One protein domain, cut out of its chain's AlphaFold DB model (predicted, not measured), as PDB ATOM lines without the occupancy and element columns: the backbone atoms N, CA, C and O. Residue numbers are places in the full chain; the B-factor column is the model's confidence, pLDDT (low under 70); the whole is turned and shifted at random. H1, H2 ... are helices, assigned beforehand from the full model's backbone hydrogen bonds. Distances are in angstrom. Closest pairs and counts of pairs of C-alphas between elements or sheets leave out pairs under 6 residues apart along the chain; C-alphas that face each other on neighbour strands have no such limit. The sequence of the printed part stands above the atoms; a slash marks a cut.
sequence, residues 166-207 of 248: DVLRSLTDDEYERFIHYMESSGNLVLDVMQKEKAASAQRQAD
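AT A GLANCE: This is residues 166 to 207 of the 248 residues of an uncharacterized protein of Gammaproteobacteria bacterium (UniProt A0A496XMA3). A short turn of helix, H1, sits beside the first turns of one long, unbent helix, H2, and most of that long helix sticks out alone as a rod. The printed part has 42 residues with two named helices, H1 then H2, and no named strand; the class is all helix. It is extended, with a radius of gyration of the C-alphas of 16.9 A and spans of 52 by 17 by 5 A.

HOW THE PARTS SIT: H1, residues 166 to 170, is joined by a tight link of 2 residues to H2, residues 173 to 207. The two are close but not clearly touching; their closest C-alphas, those of Leu 168 and Tyr 176, are 7.5 A apart. Residues 180 to 207, which belong to H2, stand free. Every O i to N i+4 pair of H2 is within hydrogen-bond range; in H1 0 of 1 is, but 2 of 2 O i to N i+3 pairs are.

IN THESE COORDINATES: H1 begins at C-alpha 166 (114.180, 69.962, 130.267). H2 runs 51.1 A from C-alpha 173 (120.532, 82.709, 135.845) to C-alpha 207 (111.400, 87.936, 85.820).

THE WHOLE: The C-alphas farthest apart, those of Thr 172 and Asp 207, are 52.2 A apart. The printed part has no cut and no long link. Its mean pLDDT is 92.1, and no printed residue is under 70.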
ATOM      1  N   ASP A 166     114.215  69.922 128.797       81.69
ATOM      2  CA  ASP A 166     114.180  69.962 130.267       81.69
ATOM      3  C   ASP A 166     115.462  70.549 130.885       81.69
ATOM      4  O   ASP A 166     115.410  71.245 131.894       81.69
ATOM      5  N   VAL A 167     116.600  70.373 130.203       86.69
ATOM      6  CA  VAL A 167     117.901  70.955 130.578       86.69
ATOM      7  C   VAL A 167     117.859  72.481 130.727       86.69
ATOM      8  O   VAL A 167     118.583  73.033 131.552       86.69
ATOM      9  N   LEU A 168     116.977  73.172 129.992       87.06
ATOM     10  CA  LEU A 168     116.847  74.628 130.079       87.06
ATOM     11  C   LEU A 168     116.355  75.084 131.461       87.06
ATOM     12  O   LEU A 168     116.656  76.201 131.864       87.06
ATOM     13  N   ARG A 169     115.650  74.219 132.208       84.06
ATOM     14  CA  ARG A 169     115.181  74.506 133.576       84.06
ATOM     15  C   ARG A 169     116.274  74.379 134.634       84.06
ATOM     16  O   ARG A 169     116.091  74.869 135.741       84.06
ATOM     17  N   SER A 170     117.369  73.696 134.310       87.56
ATOM     18  CA  SER A 170     118.512  73.511 135.212       87.56
ATOM     19  C   SER A 170     119.619  74.546 135.019       87.56
ATOM     20  O   SER A 170     120.619  74.493 135.729       87.56
ATOM     21  N   LEU A 171     119.459  75.457 134.054       92.44
ATOM     22  CA  LEU A 171     120.424  76.523 133.809       92.44
ATOM     23  C   LEU A 171     120.456  77.495 134.988       92.44
ATOM     24  O   LEU A 171     119.421  77.835 135.559       92.44
ATOM     25  N   THR A 172     121.655  77.966 135.313       95.94
ATOM     26  CA  THR A 172     121.840  79.115 136.206       95.94
ATOM     27  C   THR A 172     121.316  80.394 135.552       95.94
ATOM     28  O   THR A 172     121.204  80.464 134.326       95.94
ATOM     29  N   ASP A 173     121.037  81.424 136.351       94.56
ATOM     30  CA  ASP A 173     120.532  82.709 135.845       94.56
ATOM     31  C   ASP A 173     121.450  83.291 134.753       94.56
ATOM     32  O   ASP A 173     120.979  83.651 133.673       94.56
ATOM     33  N   ASP A 174     122.770  83.261 134.971       96.00
ATOM     34  CA  ASP A 174     123.774  83.731 134.006       96.00
ATOM     35  C   ASP A 174     123.778  82.910 132.700       96.00
ATOM     36  O   ASP A 174     124.006  83.433 131.606       96.00
ATOM     37  N   GLU A 175     123.589  81.590 132.791       95.00
ATOM     38  CA  GLU A 175     123.492  80.718 131.615       95.00
ATOM     39  C   GLU A 175     122.195  80.953 130.849       95.00
ATOM     40  O   GLU A 175     122.198  80.946 129.615       95.00
ATOM     41  N   TYR A 176     121.103  81.185 131.573       93.75
ATOM     42  CA  TYR A 176     119.802  81.462 130.995       93.75
ATOM     43  C   TYR A 176     119.791  82.816 130.278       93.75
ATOM     44  O   TYR A 176     119.296  82.912 129.156       93.75
ATOM     45  N   GLU A 177     120.419  83.845 130.851       95.75
ATOM     46  CA  GLU A 177     120.578  85.148 130.198       95.75
ATOM     47  C   GLU A 177     121.360  85.024 128.880       95.75
ATOM     48  O   GLU A 177     120.921  85.516 127.835       95.75
ATOM     49  N   ARG A 178     122.466  84.264 128.883       96.50
ATOM     50  CA  ARG A 178     123.213  83.955 127.650       96.50
ATOM     51  C   ARG A 178     122.359  83.205 126.630       96.50
ATOM     52  O   ARG A 178     122.424  83.514 125.440       96.50
ATOM     53  N   PHE A 179     121.553  82.238 127.071       94.56
ATOM     54  CA  PHE A 179     120.631  81.507 126.202       94.56
ATOM     55  C   PHE A 179     119.627  82.446 125.521       94.56
ATOM     56  O   PHE A 179     119.462  82.375 124.302       94.56
ATOM     57  N   ILE A 180     119.014  83.370 126.268       94.44
ATOM     58  CA  ILE A 180     118.085  84.359 125.708       94.44
ATOM     59  C   ILE A 180     118.781  85.240 124.664       94.44
ATOM     60  O   ILE A 180     118.254  85.394 123.560       94.44
ATOM     61  N   HIS A 181     119.990  85.728 124.949       96.75
ATOM     62  CA  HIS A 181     120.759  86.538 124.000       96.75
ATOM     63  C   HIS A 181     121.076  85.781 122.692       96.75
ATOM     64  O   HIS A 181     120.981  86.332 121.588       96.75
ATOM     65  N   TYR A 182     121.414  84.489 122.779       95.81
ATOM     66  CA  TYR A 182     121.617  83.652 121.592       95.81
ATOM     67  C   TYR A 182     120.327  83.418 120.806       95.81
ATOM     68  O   TYR A 182     120.357  83.432 119.572       95.81
ATOM     69  N   MET A 183     119.196  83.228 121.487       94.19
ATOM     70  CA  MET A 183     117.898  83.052 120.837       94.19
ATOM     71  C   MET A 183     117.435  84.327 120.128       94.19
ATOM     72  O   MET A 183     116.944  84.241 119.002       94.19
ATOM     73  N   GLU A 184     117.650  85.500 120.725       94.88
ATOM     74  CA  GLU A 184     117.380  86.795 120.092       94.88
ATOM     75  C   GLU A 184     118.234  86.988 118.832       94.88
ATOM     76  O   GLU A 184     117.712  87.255 117.747       94.88
ATOM     77  N   SER A 185     119.546  86.759 118.947       96.69
ATOM     78  CA  SER A 185     120.483  86.852 117.819       96.69
ATOM     79  C   SER A 185     120.109  85.893 116.683       96.69
ATOM     80  O   SER A 185     120.102  86.271 115.509       96.69
ATOM     81  N   SER A 186     119.742  84.656 117.030       95.31
ATOM     82  CA  SER A 186     119.284  83.644 116.072       95.31
ATOM     83  C   SER A 186     117.968  84.047 115.408       95.31
ATOM     84  O   SER A 186     117.818  83.887 114.197       95.31
ATOM     85  N   GLY A 187     117.030  84.615 116.170       94.75
ATOM     86  CA  GLY A 187     115.768  85.138 115.653       94.75
ATOM     87  C   GLY A 187     115.988  86.244 114.621       94.75
ATOM     88  O   GLY A 187     115.447  86.169 113.518       94.75
ATOM     89  N   ASN A 188     116.848  87.215 114.934       96.44
ATOM     90  CA  ASN A 188     117.207  88.304 114.022       96.44
ATOM     91  C   ASN A 188     117.841  87.784 112.723       96.44
ATOM     92  O   ASN A 188     117.454  88.211 111.633       96.44
ATOM     93  N   LEU A 189     118.758  86.816 112.825       97.06
ATOM     94  CA  LEU A 189     119.382  86.182 111.663       97.06
ATOM     95  C   LEU A 189     118.353  85.466 110.777       97.06
ATOM     96  O   LEU A 189     118.339  85.661 109.562       97.06
ATOM     97  N   VAL A 190     117.479  84.650 111.372       96.50
ATOM     98  CA  VAL A 190     116.441  83.918 110.628       96.50
ATOM     99  C   VAL A 190     115.484  84.891 109.940       96.50
ATOM    100  O   VAL A 190     115.142  84.683 108.776       96.50
ATOM    101  N   LEU A 191     115.089  85.979 110.609       96.00
ATOM    102  CA  LEU A 191     114.228  87.004 110.018       96.00
ATOM    103  C   LEU A 191     114.884  87.685 108.810       96.00
ATOM    104  O   LEU A 191     114.221  87.838 107.783       96.00
ATOM    105  N   ASP A 192     116.165  88.048 108.896       97.12
ATOM    106  CA  ASP A 192     116.912  88.638 107.776       97.12
ATOM    107  C   ASP A 192     117.010  87.671 106.582       97.12
ATOM    108  O   ASP A 192     116.708  88.039 105.442       97.12
ATOM    109  N   VAL A 193     117.331  86.397 106.832       97.38
ATOM    110  CA  VAL A 193     117.371  85.360 105.785       97.38
ATOM    111  C   VAL A 193     115.999  85.192 105.131       97.38
ATOM    112  O   VAL A 193     115.896  85.245 103.905       97.38
ATOM    113  N   MET A 194     114.925  85.075 105.918       96.12
ATOM    114  CA  MET A 194     113.560  84.940 105.394       96.12
ATOM    115  C   MET A 194     113.129  86.158 104.566       96.12
ATOM    116  O   MET A 194     112.433  86.014 103.555       96.12
ATOM    117  N   GLN A 195     113.535  87.367 104.962       95.56
ATOM    118  CA  GLN A 195     113.274  88.582 104.190       95.56
ATOM    119  C   GLN A 195     114.013  88.560 102.847       95.56
ATOM    120  O   GLN A 195     113.398  88.827 101.807       95.56
ATOM    121  N   LYS A 196     115.294  88.171 102.841       94.94
ATOM    122  CA  LYS A 196     116.102  88.022 101.620       94.94
ATOM    123  C   LYS A 196     115.531  86.960 100.680       94.94
ATOM    124  O   LYS A 196     115.404  87.209  99.481       94.94
ATOM    125  N   GLU A 197     115.111  85.810 101.204       94.75
ATOM    126  CA  GLU A 197     114.463  84.745 100.426       94.75
ATOM    127  C   GLU A 197     113.143  85.203  99.804       94.75
ATOM    128  O   GLU A 197     112.863  84.910  98.634       94.75
ATOM    129  N   LYS A 198     112.337  85.959 100.558       94.50
ATOM    130  CA  LYS A 198     111.080  86.531 100.067       94.50
ATOM    131  C   LYS A 198     111.330  87.526  98.934       94.50
ATOM    132  O   LYS A 198     110.643  87.454  97.914       94.50
ATOM    133  N   ALA A 199     112.320  88.407  99.076       92.94
ATOM    134  CA  ALA A 199     112.706  89.363  98.038       92.94
ATOM    135  C   ALA A 199     113.228  88.656  96.773       92.94
ATOM    136  O   ALA A 199     112.757  88.935  95.670       92.94
ATOM    137  N   ALA A 200     114.119  87.673  96.925       91.06
ATOM    138  CA  ALA A 200     114.645  86.884  95.810       91.06
ATOM    139  C   ALA A 200     113.545  86.082  95.090       91.06
ATOM    140  O   ALA A 200     113.537  85.979  93.861       91.06
ATOM    141  N   SER A 201     112.586  85.535  95.840       89.88
ATOM    142  CA  SER A 201     111.439  84.811  95.283       89.88
ATOM    143  C   SER A 201     110.486  85.735  94.526       89.88
ATOM    144  O   SER A 201     110.006  85.366  93.453       89.88
ATOM    145  N   ALA A 202     110.242  86.944  95.040       88.69
ATOM    146  CA  ALA A 202     109.441  87.959  94.358       88.69
ATOM    147  C   ALA A 202     110.103  88.412  93.044       88.69
ATOM    148  O   ALA A 202     109.423  88.482  92.019       88.69
ATOM    149  N   GLN A 203     111.425  88.613  93.044       84.94
ATOM    150  CA  GLN A 203     112.184  88.967  91.841       84.94
ATOM    151  C   GLN A 203     112.113  87.864  90.775       84.94
ATOM    152  O   GLN A 203     111.759  88.132  89.631       84.94
ATOM    153  N   ARG A 204     112.316  86.593  91.154       83.38
ATOM    154  CA  ARG A 204     112.162  85.443  90.234       83.38
ATOM    155  C   ARG A 204     110.745  85.338  89.650       83.38
ATOM    156  O   ARG A 204     110.565  84.938  88.496       83.38
ATOM    157  N   GLN A 205     109.720  85.683  90.428       82.00
ATOM    158  CA  GLN A 205     108.336  85.725  89.944       82.00
ATOM    159  C   GLN A 205     108.077  86.901  88.991       82.00
ATOM    160  O   GLN A 205     107.296  86.753  88.051       82.00
ATOM    161  N   ALA A 206     108.737  88.044  89.190       77.69
ATOM    162  CA  ALA A 206     108.678  89.177  88.269       77.69
ATOM    163  C   ALA A 206     109.402  88.870  86.947       77.69
ATOM    164  O   ALA A 206     108.818  89.054  85.879       77.69
ATOM    165  N   ASP A 207     110.604  88.291  87.003       77.06
ATOM    166  CA  ASP A 207     111.400  87.936  85.820       77.06
ATOM    167  C   ASP A 207     110.704  86.862  84.960       77.06
ATOM    168  O   ASP A 207     110.703  86.921  83.729       77.06
TER     169      ASP A 207